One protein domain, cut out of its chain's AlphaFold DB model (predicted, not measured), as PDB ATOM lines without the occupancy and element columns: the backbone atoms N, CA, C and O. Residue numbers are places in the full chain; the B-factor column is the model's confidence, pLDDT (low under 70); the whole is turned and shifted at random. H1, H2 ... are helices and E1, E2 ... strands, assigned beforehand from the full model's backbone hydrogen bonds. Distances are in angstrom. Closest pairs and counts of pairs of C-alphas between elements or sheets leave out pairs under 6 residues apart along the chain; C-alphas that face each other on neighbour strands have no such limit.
ATOM      1  N   PHE A  61      18.960 -14.131  25.456       88.25
ATOM      2  CA  PHE A  61      18.875 -14.468  24.045       88.25
ATOM      3  C   PHE A  61      17.865 -13.538  23.365       88.25
ATOM      4  O   PHE A  61      16.697 -13.483  23.756       88.25
ATOM      5  N   ARG A  62      18.330 -12.793  22.359       89.50
ATOM      6  CA  ARG A  62      17.525 -11.885  21.536       89.50
ATOM      7  C   ARG A  62      17.131 -12.599  20.250       89.50
ATOM      8  O   ARG A  62      17.993 -12.966  19.458       89.50
ATOM      9  N   THR A  63      15.832 -12.772  20.042       87.44
ATOM     10  CA  THR A  63      15.292 -13.377  18.818       87.44
ATOM     11  C   THR A  63      15.273 -12.369  17.663       87.44
ATOM     12  O   THR A  63      15.464 -11.165  17.867       87.44
ATOM     13  N   ALA A  64      14.929 -12.831  16.458       83.12
ATOM     14  CA  ALA A  64      14.622 -11.946  15.330       83.12
ATOM     15  C   ALA A  64      13.488 -10.949  15.661       83.12
ATOM     16  O   ALA A  64      13.520  -9.788  15.249       83.12
ATOM     17  N   ALA A  65      12.516 -11.334  16.499       88.06
ATOM     18  CA  ALA A  65      11.451 -10.421  16.917       88.06
ATOM     19  C   ALA A  65      11.998  -9.251  17.755       88.06
ATOM     20  O   ALA A  65      11.511  -8.130  17.643       88.06
ATOM     21  N   ALA A  66      13.052  -9.461  18.553       90.31
ATOM     22  CA  ALA A  66      13.702  -8.376  19.295       90.31
ATOM     23  C   ALA A  66      14.212  -7.266  18.362       90.31
ATOM     24  O   ALA A  66      14.203  -6.085  18.716       90.31
ATOM     25  N   GLN A  67      14.668  -7.650  17.171       84.81
ATOM     26  CA  GLN A  67      15.164  -6.738  16.146       84.81
ATOM     27  C   GLN A  67      14.010  -6.061  15.417       84.81
ATOM     28  O   GLN A  67      13.989  -4.834  15.319       84.81
ATOM     29  N   LYS A  68      13.006  -6.846  15.021       84.81
ATOM     30  CA  LYS A  68      11.747  -6.380  14.432       84.81
ATOM     31  C   LYS A  68      11.078  -5.277  15.261       84.81
ATOM     32  O   LYS A  68      10.719  -4.235  14.724       84.81
ATOM     33  N   TYR A  69      10.981  -5.468  16.581       90.12
ATOM     34  CA  TYR A  69      10.427  -4.481  17.521       90.12
ATOM     35  C   TYR A  69      11.453  -3.452  18.017       90.12
ATOM     36  O   TYR A  69      11.138  -2.619  18.864       90.12
ATOM     37  N   ARG A  70      12.684  -3.477  17.491       89.94
ATOM     38  CA  ARG A  70      13.752  -2.510  17.787       89.94
ATOM     39  C   ARG A  70      14.030  -2.366  19.287       89.94
ATOM     40  O   ARG A  70      14.145  -1.250  19.799       89.94
ATOM     41  N   VAL A  71      14.169  -3.494  19.986       92.56
ATOM     42  CA  VAL A  71      14.505  -3.533  21.417       92.56
ATOM     43  C   VAL A  71      15.853  -2.851  21.660       92.56
ATOM     44  O   VAL A  71      16.907  -3.319  21.208       92.56
ATOM     45  N   GLN A  72      15.828  -1.755  22.412       91.19
ATOM     46  CA  GLN A  72      17.002  -0.974  22.782       91.19
ATOM     47  C   GLN A  72      17.604  -1.468  24.092       91.19
ATOM     48  O   GLN A  72      18.749  -1.919  24.086       91.19
ATOM     49  N   ALA A  73      16.822  -1.460  25.168       92.44
ATOM     50  CA  ALA A  73      17.290  -1.789  26.509       92.44
ATOM     51  C   ALA A  73      16.387  -2.821  27.190       92.44
ATOM     52  O   ALA A  73      15.244  -3.048  26.788       92.44
ATOM     53  N   VAL A  74      16.932  -3.475  28.210       95.38
ATOM     54  CA  VAL A  74      16.256  -4.503  29.005       95.38
ATOM     55  C   VAL A  74      16.615  -4.310  30.474       95.38
ATOM     56  O   VAL A  74      17.728  -3.893  30.777       95.38
ATOM     57  N   SER A  75      15.696  -4.604  31.392       92.38
ATOM     58  CA  SER A  75      15.934  -4.404  32.832       92.38
ATOM     59  C   SER A  75      16.986  -5.344  33.422       92.38
ATOM     60  O   SER A  75      17.595  -5.000  34.428       92.38
ATOM     61  N   SER A  76      17.189  -6.522  32.822       91.31
ATOM     62  CA  SER A  76      18.279  -7.437  33.168       91.31
ATOM     63  C   SER A  76      19.156  -7.681  31.951       91.31
ATOM     64  O   SER A  76      18.712  -8.287  30.969       91.31
ATOM     65  N   GLU A  77      20.408  -7.235  32.040       87.81
ATOM     66  CA  GLU A  77      21.438  -7.506  31.035       87.81
ATOM     67  C   GLU A  77      21.974  -8.935  31.118       87.81
ATOM     68  O   GLU A  77      22.587  -9.403  30.163       87.81
ATOM     69  N   ARG A  78      21.712  -9.648  32.223       90.31
ATOM     70  CA  ARG A  78      22.038 -11.067  32.364       90.31
ATOM     71  C   ARG A  78      20.879 -11.928  31.878       90.31
ATOM     72  O   ARG A  78      19.738 -11.734  32.290       90.31
ATOM     73  N   GLY A  79      21.190 -12.898  31.026       89.44
ATOM     74  CA  GLY A  79      20.265 -13.891  30.492       89.44
ATOM     75  C   GLY A  79      19.904 -14.990  31.482       89.44
ATOM     76  O   GLY A  79      18.957 -15.721  31.224       89.44
ATOM     77  N   ILE A  80      20.618 -15.089  32.607       91.75
ATOM     78  CA  ILE A  80      20.270 -15.961  33.730       91.75
ATOM     79  C   ILE A  80      19.719 -15.088  34.857       91.75
ATOM     80  O   ILE A  80      20.389 -14.160  35.316       91.75
ATOM     81  N   LEU A  81      18.497 -15.389  35.283       92.75
ATOM     82  CA  LEU A  81      17.838 -14.780  36.429       92.75
ATOM     83  C   LEU A  81      17.965 -15.733  37.617       92.75
ATOM     84  O   LEU A  81      17.526 -16.878  37.538       92.75
ATOM     85  N   HIS A  82      18.558 -15.255  38.709       92.62
ATOM     86  CA  HIS A  82      18.620 -16.000  39.963       92.62
ATOM     87  C   HIS A  82      17.434 -15.602  40.835       92.62
ATOM     88  O   HIS A  82      17.375 -14.459  41.289       92.62
ATOM     89  N   ALA A  83      16.497 -16.524  41.039       91.75
ATOM     90  CA  ALA A  83      15.283 -16.284  41.810       91.75
ATOM     91  C   ALA A  83      14.786 -17.573  42.472       91.75
ATOM     92  O   ALA A  83      14.999 -18.676  41.965       91.75
ATOM     93  N   ALA A  84      14.143 -17.434  43.624       92.00
ATOM     94  CA  ALA A  84      13.492 -18.529  44.321       92.00
ATOM     95  C   ALA A  84      12.055 -18.722  43.822       92.00
ATOM     96  O   ALA A  84      11.410 -17.811  43.302       92.00
ATOM     97  N   ILE A  85      11.530 -19.935  43.999       91.56
ATOM     98  CA  ILE A  85      10.110 -20.213  43.757       91.56
ATOM     99  C   ILE A  85       9.277 -19.262  44.625       91.56
ATOM    100  O   ILE A  85       9.594 -19.055  45.792       91.56
ATOM    101  N   SER A  86       8.181 -18.747  44.065       93.44
ATOM    102  CA  SER A  86       7.308 -17.711  44.638       93.44
ATOM    103  C   SER A  86       7.863 -16.282  44.632       93.44
ATOM    104  O   SER A  86       7.124 -15.362  44.988       93.44
ATOM    105  N   ASP A  87       9.092 -16.049  44.156       94.50
ATOM    106  CA  ASP A  87       9.556 -14.685  43.894       94.50
ATOM    107  C   ASP A  87       8.731 -14.045  42.771       94.50
ATOM    108  O   ASP A  87       8.366 -14.686  41.781       94.50
ATOM    109  N   THR A  88       8.464 -12.746  42.915       96.00
ATOM    110  CA  THR A  88       7.848 -11.941  41.857       96.00
ATOM    111  C   THR A  88       8.933 -11.254  41.039       96.00
ATOM    112  O   THR A  88       9.671 -10.404  41.533       96.00
ATOM    113  N   LEU A  89       9.015 -11.608  39.762       95.19
ATOM    114  CA  LEU A  89       9.941 -11.035  38.800       95.19
ATOM    115  C   LEU A  89       9.283  -9.872  38.063       95.19
ATOM    116  O   LEU A  89       8.207 -10.020  37.484       95.19
ATOM    117  N   HIS A  90       9.975  -8.735  38.029       96.25
ATOM    118  CA  HIS A  90       9.596  -7.567  37.239       96.25
ATOM    119  C   HIS A  90      10.633  -7.337  36.142       96.25
ATOM    120  O   HIS A  90      11.766  -6.937  36.411       96.25
ATOM    121  N   LEU A  91      10.242  -7.581  34.893       97.00
ATOM    122  CA  LEU A  91      11.102  -7.388  33.727       97.00
ATOM    123  C   LEU A  91      10.573  -6.240  32.872       97.00
ATOM    124  O   LEU A  91       9.364  -6.035  32.756       97.00
ATOM    125  N   ARG A  92      11.478  -5.472  32.269       97.50
ATOM    126  CA  ARG A  92      11.133  -4.358  31.382       97.50
ATOM    127  C   ARG A  92      11.941  -4.436  30.105       97.50
ATOM    128  O   ARG A  92      13.122  -4.776  30.131       97.50
ATOM    129  N   VAL A  93      11.299  -4.075  29.005       97.56
ATOM    130  CA  VAL A  93      11.913  -3.982  27.685       97.56
ATOM    131  C   VAL A  93      11.613  -2.609  27.114       97.56
ATOM    132  O   VAL A  93      10.451  -2.225  27.005       97.56
ATOM    133  N   GLU A  94      12.653  -1.870  26.756       97.12
ATOM    134  CA  GLU A  94      12.536  -0.575  26.097       97.12
ATOM    135  C   GLU A  94      12.688  -0.743  24.587       97.12
ATOM    136  O   GLU A  94      13.656  -1.332  24.096       97.12
ATOM    137  N   LEU A  95      11.724  -0.204  23.851       94.75
ATOM    138  CA  LEU A  95      11.708  -0.142  22.400       94.75
ATOM    139  C   LEU A  95      12.226   1.222  21.938       94.75
ATOM    140  O   LEU A  95      12.021   2.245  22.600       94.75
ATOM    141  N   ARG A  96      12.845   1.250  20.756       92.12
ATOM    142  CA  ARG A  96      13.252   2.506  20.111       92.12
ATOM    143  C   ARG A  96      12.068   3.436  19.890       92.12
ATOM    144  O   ARG A  96      12.108   4.599  20.285       92.12
ATOM    145  N   ASP A  97      11.030   2.888  19.276       90.56
ATOM    146  CA  ASP A  97       9.837   3.600  18.850       90.56
ATOM    147  C   ASP A  97       8.639   3.107  19.679       90.56
ATOM    148  O   ASP A  97       8.615   1.959  20.128       90.56
ATOM    149  N   ALA A  98       7.654   3.973  19.923       92.31
ATOM    150  CA  ALA A  98       6.458   3.579  20.665       92.31
ATOM    151  C   ALA A  98       5.633   2.586  19.840       92.31
ATOM    152  O   ALA A  98       5.252   2.893  18.709       92.31
ATOM    153  N   LEU A  99       5.318   1.429  20.420       91.75
ATOM    154  CA  LEU A  99       4.407   0.472  19.810       91.75
ATOM    155  C   LEU A  99       2.985   1.032  19.886       91.75
ATOM    156  O   LEU A  99       2.519   1.355  20.979       91.75
ATOM    157  N   GLN A 100       2.311   1.167  18.743       89.88
ATOM    158  CA  GLN A 100       0.925   1.646  18.680       89.88
ATOM    159  C   GLN A 100      -0.048   0.458  18.703       89.88
ATOM    160  O   GLN A 100       0.301  -0.599  18.173       89.88
ATOM    161  N   PRO A 101      -1.265   0.624  19.255       82.81
ATOM    162  CA  PRO A 101      -2.265  -0.447  19.316       82.81
ATOM    163  C   PRO A 101      -2.620  -1.033  17.940       82.81
ATOM    164  O   PRO A 101      -2.765  -2.244  17.822       82.81
ATOM    165  N   ASP A 102      -2.656  -0.198  16.898       78.12
ATOM    166  CA  ASP A 102      -3.071  -0.597  15.544       78.12
ATOM    167  C   ASP A 102      -1.894  -0.793  14.575       78.12
ATOM    168  O   ASP A 102      -2.075  -0.846  13.358       78.12
ATOM    169  N   THR A 103      -0.653  -0.877  15.079       76.62
ATOM    170  CA  THR A 103       0.481  -1.175  14.192       76.62
ATOM    171  C   THR A 103       0.394  -2.625  13.742       76.62
ATOM    172  O   THR A 103       0.686  -3.544  14.508       76.62
ATOM    173  N   PHE A 104       0.046  -2.834  12.473       71.44
ATOM    174  CA  PHE A 104       0.209  -4.137  11.852       71.44
ATOM    175  C   PHE A 104       1.699  -4.431  11.686       71.44
ATOM    176  O   PHE A 104       2.407  -3.771  10.926       71.44
ATOM    177  N   VAL A 105       2.166  -5.436  12.415       74.50
ATOM    178  CA  VAL A 105       3.535  -5.929  12.344       74.50
ATOM    179  C   VAL A 105       3.452  -7.370  11.824       74.50
ATOM    180  O   VAL A 105       3.054  -8.249  12.591       74.50
ATOM    181  N   PRO A 106       3.765  -7.637  10.536       75.12
ATOM    182  CA  PRO A 106       3.575  -8.956   9.923       75.12
ATOM    183  C   PRO A 106       4.295 -10.037  10.732       75.12
ATOM    184  O   PRO A 106       5.475  -9.837  11.004       75.12
ATOM    185  N   PRO A 107       3.655 -11.142  11.154       75.81
ATOM    186  CA  PRO A 107       4.296 -12.142  12.011       75.81
ATOM    187  C   PRO A 107       5.522 -12.755  11.327       75.81
ATOM    188  O   PRO A 107       5.529 -12.960  10.114       75.81
ATOM    189  N   LEU A 108       6.561 -13.054  12.107       72.56
ATOM    190  CA  LEU A 108       7.741 -13.737  11.596       72.56
ATOM    191  C   LEU A 108       7.380 -15.161  11.148       72.56
ATOM    192  O   LEU A 108       6.550 -15.816  11.793       72.56
ATOM    193  N   PRO A 109       8.031 -15.679  10.093       71.44
ATOM    194  CA  PRO A 109       7.855 -17.057   9.664       71.44
ATOM    195  C   PRO A 109       8.154 -18.041  10.808       71.44
ATOM    196  O   PRO A 109       9.044 -17.772  11.621       71.44
ATOM    197  N   PRO A 110       7.508 -19.222  10.846       65.94
ATOM    198  CA  PRO A 110       7.675 -20.191  11.933       65.94
ATOM    199  C   PRO A 110       9.132 -20.578  12.227       65.94
ATOM    200  O   PRO A 110       9.479 -20.796  13.381       65.94
ATOM    201  N   GLY A 111       9.996 -20.613  11.205       65.25
ATOM    202  CA  GLY A 111      11.422 -20.934  11.358       65.25
ATOM    203  C   GLY A 111      12.246 -19.900  12.138       65.25
ATOM    204  O   GLY A 111      13.347 -20.220  12.569       65.25
ATOM    205  N   HIS A 112      11.724 -18.685  12.344       64.12
ATOM    206  CA  HIS A 112      12.405 -17.596  13.060       64.12
ATOM    207  C   HIS A 112      11.943 -17.453  14.519       64.12
ATOM    208  O   HIS A 112      12.498 -16.647  15.271       64.12
ATOM    209  N   GLN A 113      10.922 -18.209  14.933       63.84
ATOM    210  CA  GLN A 113      10.503 -18.273  16.328       63.84
ATOM    211  C   GLN A 113      11.353 -19.325  17.055       63.84
ATOM    212  O   GLN A 113      11.538 -20.423  16.525       63.84
ATOM    213  N   PRO A 114      11.857 -19.043  18.270       64.50
ATOM    214  CA  PRO A 114      12.456 -20.092  19.083       64.50
ATOM    215  C   PRO A 114      11.413 -21.190  19.306       64.50
ATOM    216  O   PRO A 114      10.240 -20.895  19.547       64.50
ATOM    217  N   GLY A 115      11.830 -22.456  19.206       57.28
ATOM    218  CA  GLY A 115      10.929 -23.586  19.410       57.28
ATOM    219  C   GLY A 115      10.236 -23.459  20.763       57.28
ATOM    220  O   GLY A 115      10.880 -23.528  21.803       57.28
ATOM    221  N   THR A 116       8.918 -23.273  20.770       54.22
ATOM    222  CA  THR A 116       8.125 -23.109  22.001       54.22
ATOM    223  C   THR A 116       7.981 -24.410  22.798       54.22
ATOM    224  O   THR A 116       7.352 -24.419  23.848       54.22
ATOM    225  N   ALA A 117       8.561 -25.512  22.313       59.22
ATOM    226  CA  ALA A 117       8.542 -26.837  22.929       59.22
ATOM    227  C   ALA A 117       9.737 -27.085  23.874       59.22
ATOM    228  O   ALA A 117      10.161 -28.226  24.056       59.22
ATOM    229  N   VAL A 118      10.313 -26.031  24.459       69.19
ATOM    230  CA  VAL A 118      11.326 -26.183  25.511       69.19
ATOM    231  C   VAL A 118      10.612 -26.487  26.827       69.19
ATOM    232  O   VAL A 118       9.699 -25.769  27.238       69.19
ATOM    233  N   ARG A 119      11.011 -27.575  27.488       79.25
ATOM    234  CA  ARG A 119      10.497 -27.953  28.811       79.25
ATOM    235  C   ARG A 119      10.719 -26.809  29.810       79.25
ATOM    236  O   ARG A 119      11.780 -26.196  29.811       79.25
ATOM    237  N   GLY A 120       9.717 -26.530  30.644       86.75
ATOM    238  CA  GLY A 120       9.799 -25.474  31.661       86.75
ATOM    239  C   GLY A 120       9.797 -24.050  31.097       86.75
ATOM    240  O   GLY A 120      10.185 -23.123  31.803       86.75
ATOM    241  N   ALA A 121       9.409 -23.854  29.830       90.44
ATOM    242  CA  ALA A 121       9.311 -22.528  29.236       90.44
ATOM    243  C   ALA A 121       7.956 -21.866  29.492       90.44
ATOM    244  O   ALA A 121       6.902 -22.413  29.165       90.44
ATOM    245  N   VAL A 122       8.002 -20.640  30.007       93.69
ATOM    246  CA  VAL A 122       6.834 -19.834  30.347       93.69
ATOM    247  C   VAL A 122       6.755 -18.616  29.424       93.69
ATOM    248  O   VAL A 122       7.587 -17.709  29.519       93.69
ATOM    249  N   PRO A 123       5.764 -18.547  28.518       93.75
ATOM    250  CA  PRO A 123       5.535 -17.364  27.703       93.75
ATOM    251  C   PRO A 123       4.869 -16.244  28.510       93.75
ATOM    252  O   PRO A 123       3.795 -16.432  29.074       93.75
ATOM    253  N   LEU A 124       5.463 -15.050  28.495       95.31
ATOM    254  CA  LEU A 124       4.963 -13.871  29.202       95.31
ATOM    255  C   LEU A 124       4.464 -12.812  28.220       95.31
ATOM    256  O   LEU A 124       5.195 -12.385  27.326       95.31
ATOM    257  N   ALA A 125       3.226 -12.359  28.408       94.31
ATOM    258  CA  ALA A 125       2.689 -11.184  27.726       94.31
ATOM    259  C   ALA A 125       2.989  -9.912  28.541       94.31
ATOM    260  O   ALA A 125       3.065  -9.983  29.771       94.31
ATOM    261  N   PRO A 126       3.164  -8.750  27.891       95.31
ATOM    262  CA  PRO A 126       3.374  -7.507  28.608       95.31
ATOM    263  C   PRO A 126       2.069  -7.067  29.280       95.31
ATOM    264  O   PRO A 126       0.998  -7.129  28.683       95.31
ATOM    265  N   ALA A 127       2.166  -6.563  30.506       93.19
ATOM    266  CA  ALA A 127       1.060  -5.962  31.253       93.19
ATOM    267  C   ALA A 127       0.835  -4.478  30.887       93.19
ATOM    268  O   ALA A 127       0.122  -3.755  31.577       93.19
ATOM    269  N   THR A 128       1.488  -3.992  29.829       91.88
ATOM    270  CA  THR A 128       1.486  -2.580  29.438       91.88
ATOM    271  C   THR A 128       0.381  -2.276  28.433       91.88
ATOM    272  O   THR A 128       0.276  -2.943  27.407       91.88
ATOM    273  N   ALA A 129      -0.390  -1.217  28.688       91.94
ATOM    274  CA  ALA A 129      -1.325  -0.657  27.716       91.94
ATOM    275  C   ALA A 129      -0.586   0.146  26.630       91.94
ATOM    276  O   ALA A 129       0.349   0.889  26.926       91.94
ATOM    277  N   LEU A 130      -1.019   0.008  25.378       89.94
ATOM    278  CA  LEU A 130      -0.475   0.758  24.245       89.94
ATOM    279  C   LEU A 130      -1.187   2.121  24.097       89.94
ATOM    280  O   LEU A 130      -2.363   2.220  24.449       89.94
ATOM    281  N   PRO A 131      -0.521   3.162  23.559       93.81
ATOM    282  CA  PRO A 131       0.835   3.154  23.014       93.81
ATOM    283  C   PRO A 131       1.927   3.179  24.089       93.81
ATOM    284  O   PRO A 131       1.830   3.906  25.074       93.81
ATOM    285  N   ALA A 132       3.002   2.414  23.881       94.12
ATOM    286  CA  ALA A 132       4.086   2.326  24.859       94.12
ATOM    287  C   ALA A 132       5.467   2.159  24.224       94.12
ATOM    288  O   ALA A 132       5.655   1.400  23.275       94.12
ATOM    289  N   ARG A 133       6.461   2.839  24.807       95.81
ATOM    290  CA  ARG A 133       7.891   2.606  24.532       95.81
ATOM    291  C   ARG A 133       8.520   1.583  25.470       95.81
ATOM    292  O   ARG A 133       9.584   1.061  25.168       95.81
ATOM    293  N   VAL A 134       7.889   1.309  26.609       97.31
ATOM    294  CA  VAL A 134       8.405   0.379  27.616       97.31
ATOM    295  C   VAL A 134       7.363  -0.690  27.872       97.31
ATOM    296  O   VAL A 134       6.281  -0.377  28.353       97.31
ATOM    297  N   LEU A 135       7.708  -1.939  27.584       97.12
ATOM    298  CA  LEU A 135       6.897  -3.110  27.885       97.12
ATOM    299  C   LEU A 135       7.301  -3.653  29.256       97.12
ATOM    300  O   LEU A 135       8.482  -3.896  29.505       97.12
ATOM    301  N   ALA A 136       6.332  -3.828  30.147       97.62
ATOM    302  CA  ALA A 136       6.523  -4.351  31.491       97.62
ATOM    303  C   ALA A 136       5.932  -5.757  31.601       97.62
ATOM    304  O   ALA A 136       4.809  -6.004  31.169       97.62
ATOM    305  N   TYR A 137       6.679  -6.659  32.221       97.56
ATOM    306  CA  TYR A 137       6.306  -8.046  32.456       97.56
ATOM    307  C   TYR A 137       6.397  -8.302  33.954       97.56
ATOM    308  O   TYR A 137       7.374  -7.913  34.595       97.56
ATOM    309  N   THR A 138       5.371  -8.929  34.515       96.38
ATOM    310  CA  THR A 138       5.353  -9.345  35.918       96.38
ATOM    311  C   THR A 138       4.976 -10.812  35.973       96.38
ATOM    312  O   THR A 138       4.031 -11.224  35.303       96.38
ATOM    313  N   TYR A 139       5.735 -11.594  36.732       96.44
ATOM    314  CA  TYR A 139       5.522 -13.030  36.830       96.44
ATOM    315  C   TYR A 139       5.915 -13.554  38.207       96.44
ATOM    316  O   TYR A 139       6.909 -13.103  38.767       96.44
ATOM    317  N   VAL A 140       5.146 -14.504  38.737       96.56
ATOM    318  CA  VAL A 140       5.464 -15.201  39.990       96.56
ATOM    319  C   VAL A 140       6.044 -16.561  39.642       96.56
ATOM    320  O   VAL A 140       5.384 -17.345  38.961       96.56
ATOM    321  N   LEU A 141       7.268 -16.828  40.095       95.12
ATOM    322  CA  LEU A 141       7.996 -18.029  39.709       95.12
ATOM    323  C   LEU A 141       7.359 -19.294  40.298       95.12
ATOM    324  O   LEU A 141       7.161 -19.396  41.511       95.12
ATOM    325  N   CYS A 142       7.085 -20.277  39.449       93.12
ATOM    326  CA  CYS A 142       6.498 -21.562  39.801       93.12
ATOM    327  C   CYS A 142       7.553 -22.688  39.825       93.12
ATOM    328  O   CYS A 142       8.595 -22.609  39.170       93.12
ATOM    329  N   PRO A 143       7.301 -23.786  40.566       91.81
ATOM    330  CA  PRO A 143       8.122 -24.987  40.459       91.81
ATOM    331  C   PRO A 143       8.132 -25.535  39.024       91.81
ATOM    332  O   PRO A 143       7.075 -25.793  38.451       91.81
ATOM    333  N   GLY A 144       9.324 -25.782  38.477       88.56
ATOM    334  CA  GLY A 144       9.500 -26.331  37.125       88.56
ATOM    335  C   GLY A 144       9.716 -25.285  36.029       88.56
ATOM    336  O   GLY A 144       9.970 -25.671  34.888       88.56
ATOM    337  N   ASP A 145       9.674 -23.997  36.370       92.25
ATOM    338  CA  ASP A 145      10.037 -22.925  35.450       92.25
ATOM    339  C   ASP A 145      11.553 -22.897  35.250       92.25
ATOM    340  O   ASP A 145      12.330 -22.678  36.179       92.25
ATOM    341  N   GLU A 146      11.975 -23.119  34.012       90.56
ATOM    342  CA  GLU A 146      13.381 -23.102  33.601       90.56
ATOM    343  C   GLU A 146      13.670 -21.919  32.664       90.56
ATOM    344  O   GLU A 146      14.801 -21.428  32.609       90.56
ATOM    345  N   TRP A 147      12.653 -21.432  31.943       92.81
ATOM    346  CA  TRP A 147      12.789 -20.366  30.953       92.81
ATOM    347  C   TRP A 147      11.619 -19.386  30.995       92.81
ATOM    348  O   TRP A 147      10.463 -19.793  31.023       92.81
ATOM    349  N   LEU A 148      11.908 -18.088  30.885       94.69
ATOM    350  CA  LEU A 148      10.910 -17.040  30.665       94.69
ATOM    351  C   LEU A 148      11.051 -16.490  29.248       94.69
ATOM    352  O   LEU A 148      12.115 -15.998  28.864       94.69
ATOM    353  N   LEU A 149       9.969 -16.561  28.476       94.94
ATOM    354  CA  LEU A 149       9.908 -16.121  27.085       94.94
ATOM    355  C   LEU A 149       9.057 -14.853  26.992       94.94
ATOM    356  O   LEU A 149       7.827 -14.913  26.969       94.94
ATOM    357  N   LEU A 150       9.694 -13.688  26.946       95.75
ATOM    358  CA  LEU A 150       8.989 -12.406  26.896       95.75
ATOM    359  C   LEU A 150       8.458 -12.207  25.484       95.75
ATOM    360  O   LEU A 150       9.221 -12.294  24.522       95.75
ATOM    361  N   ARG A 151       7.160 -11.928  25.357       93.75
ATOM    362  CA  ARG A 151       6.487 -11.757  24.067       93.75
ATOM    363  C   ARG A 151       6.125 -10.305  23.790       93.75
ATOM    364  O   ARG A 151       5.838  -9.537  24.702       93.75
ATOM    365  N   CYS A 152       6.084  -9.947  22.516       92.00
ATOM    366  CA  CYS A 152       5.511  -8.710  21.998       92.00
ATOM    367  C   CYS A 152       4.640  -9.071  20.792       92.00
ATOM    368  O   CYS A 152       5.109  -9.775  19.901       92.00
ATOM    369  N   ASN A 153       3.361  -8.671  20.805       89.31
ATOM    370  CA  ASN A 153       2.363  -9.034  19.785       89.31
ATOM    371  C   ASN A 153       2.373 -10.529  19.406       89.31
ATOM    372  O   ASN A 153       2.276 -10.912  18.246       89.31
ATOM    373  N   GLY A 154       2.517 -11.392  20.414       86.94
ATOM    374  CA  GLY A 154       2.507 -12.840  20.237       86.94
ATOM    375  C   GLY A 154       3.850 -13.473  19.851       86.94
ATOM    376  O   GLY A 154       3.954 -14.697  19.905       86.94
ATOM    377  N   GLU A 155       4.891 -12.697  19.570       89.50
ATOM    378  CA  GLU A 155       6.214 -13.206  19.186       89.50
ATOM    379  C   GLU A 155       7.203 -13.092  20.340       89.50
ATOM    380  O   GLU A 155       7.212 -12.084  21.046       89.50
ATOM    381  N   VAL A 156       8.048 -14.102  20.543       91.75
ATOM    382  CA  VAL A 156       9.062 -14.071  21.610       91.75
ATOM    383  C   VAL A 156      10.164 -13.101  21.214       91.75
ATOM    384  O   VAL A 156      10.777 -13.308  20.175       91.75
ATOM    385  N   ILE A 157      10.440 -12.081  22.030       93.38
ATOM    386  CA  ILE A 157      11.507 -11.089  21.820       93.38
ATOM    387  C   ILE A 157      12.760 -11.383  22.649       93.38
ATOM    388  O   ILE A 157      13.871 -11.091  22.218       93.38
ATOM    389  N   LEU A 158      12.609 -11.962  23.840       93.88
ATOM    390  CA  LEU A 158      13.725 -12.263  24.736       93.88
ATOM    391  C   LEU A 158      13.481 -13.586  25.443       93.88
ATOM    392  O   LEU A 158      12.357 -13.855  25.874       93.88
ATOM    393  N   CYS A 159      14.550 -14.355  25.629       92.75
ATOM    394  CA  CYS A 159      14.541 -15.540  26.475       92.75
ATOM    395  C   CYS A 159      15.509 -15.346  27.642       92.75
ATOM    396  O   CYS A 159      16.687 -15.037  27.439       92.75
ATOM    397  N   TYR A 160      15.006 -15.572  28.851       93.69
ATOM    398  CA  TYR A 160      15.800 -15.661  30.069       93.69
ATOM    399  C   TYR A 160      15.756 -17.091  30.590       93.69
ATOM    400  O   TYR A 160      14.695 -17.711  30.595       93.69
ATOM    401  N   LYS A 161      16.893 -17.600  31.053       92.25
ATOM    402  CA  LYS A 161      16.956 -18.813  31.862       92.25
ATOM    403  C   LYS A 161      16.719 -18.437  33.319       92.25
ATOM    404  O   LYS A 161      17.224 -17.410  33.770       92.25
ATOM    405  N   VAL A 162      15.987 -19.262  34.053       92.56
ATOM    406  CA  VAL A 162      15.832 -19.106  35.498       92.56
ATOM    407  C   VAL A 162      16.637 -20.182  36.202       92.56
ATOM    408  O   VAL A 162      16.591 -21.357  35.844       92.56
ATOM    409  N   GLU A 163      17.403 -19.766  37.199       91.12
ATOM    410  CA  GLU A 163      18.126 -20.658  38.091       91.12
ATOM    411  C   GLU A 163      17.790 -20.296  39.535       91.12
ATOM    412  O   GLU A 163      17.479 -19.147  39.854       91.12
ATOM    413  N   GLY A 164      17.867 -21.291  40.418       83.44
ATOM    414  CA  GLY A 164      17.722 -21.048  41.847       83.44
ATOM    415  C   GLY A 164      18.763 -20.041  42.363       83.44
ATOM    416  O   GLY A 164      19.766 -19.758  41.689       83.44
ATOM    417  N   PRO A 165      18.556 -19.500  43.572       76.44
ATOM    418  CA  PRO A 165      19.514 -18.594  44.185       76.44
ATOM    419  C   PRO A 165      20.895 -19.259  44.286       76.44
ATOM    420  O   PRO A 165      21.019 -20.432  44.655       76.44
ATOM    421  N   ALA A 166      21.942 -18.506  43.938       54.81
ATOM    422  CA  ALA A 166      23.318 -18.986  43.984       54.81
ATOM    423  C   ALA A 166      23.673 -19.396  45.426       54.81
ATOM    424  O   ALA A 166      23.726 -18.550  46.315       54.81
ATOM    425  N   GLY A 167      23.868 -20.698  45.662       53.12
ATOM    426  CA  GLY A 167      24.136 -21.269  46.992       53.12
ATOM    427  C   GLY A 167      23.212 -22.417  47.410       53.12
ATOM    428  O   GLY A 167      23.507 -23.097  48.390       53.12
ATOM    429  N   ALA A 168      22.138 -22.700  46.666       46.62
ATOM    430  CA  ALA A 168      21.325 -23.897  46.878       46.62
ATOM    431  C   ALA A 168      21.985 -25.121  46.216       46.62
ATOM    432  O   ALA A 168      21.569 -25.585  45.153       46.62
TER     433      ALA A 168
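AT A GLANCE: This is residues 61 to 168 of the 175 residues of an uncharacterized protein of Chitinophagaceae bacterium (UniProt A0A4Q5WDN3). Picture a small sandwich of two sheets face to face, one of four strands, E2, E7, E6 and E4, the other of three, E1, E3 and E5. A short helix, H1, packs on E7 with Ala 66 near Ile 157, and the long unnamed stretch of residues 100 to 120 loops round from E3 to E4. The printed part has 108 residues with one named helix and seven named strands, in the order H1 E1 E2 E3 E4 E5 E6 E7; it is mostly strand, though under half of its residues are in named elements. The four-strand sheet, in the order E2 E7 E6 E4, is mixed, and the sheet E1 E3 E5 is antiparallel. The whole is compact, with a radius of gyration of the C-alphas of 13.9 A, and elongated, spanning 45 by 27 by 19 A.

IN THESE COORDINATES: Begin with the four-strand sheet: E7 is residues 155 to 163, 23.6 A long, and ends at C-alpha 163, (18.126, -20.658, 38.091). Beside it are E6, residues 147 to 152, 16.4 A, and E2, residues 80 to 82, 6.4 A; E4, residues 121 to 124, 9.7 A, is the neighbour of E6. In the other sheet, find E3 from C-alpha 88 at (7.848, -11.941, 41.857) to residue 99, 25.5 A, with a bend of 107 degrees at residue 96. Its neighbours are E5, residues 132 to 140, 23.2 A, and E1, residues 71 to 74, 7.8 A. H1, residues 64 to 68, begins at (14.622, -11.946, 15.330) and is 6.3 A long.

HOW THE PARTS SIT: Look first at the hairpin of E6 and E7, antiparallel, with N 148 and O 160 2.8 A apart. E7 is staggered: residues 155 to 161 pair with E6, and residues 161 to 163 with E2, parallel, N 81 to O 161 at 2.8 A. E4 is parallel to E6, N 122 to O 147 at 2.8 A. In the second sheet, E3 is antiparallel to E5, N 91 to O 137 at 2.9 A, and to E1, N 94 to O 73 at 2.8 A. Between the sheets, the closest C-alphas of E4 and E5 are those of Leu 124 and Tyr 137, 6.8 A apart. H1 is on the four-strand sheet at a height of 5.9 A, over none of its strands; every O i to N i+4 pair in it is within hydrogen-bond range.

THE WHOLE: The C-alphas of Asp 102 and Gly 167, 46.4 A apart, are the two farthest apart. The printed part has no cut, and its long link is E3 to E4, 21 residues. Mean pLDDT of the printed part is 87.1; look for values under 70 at residues 110 to 118 and 166 to 168.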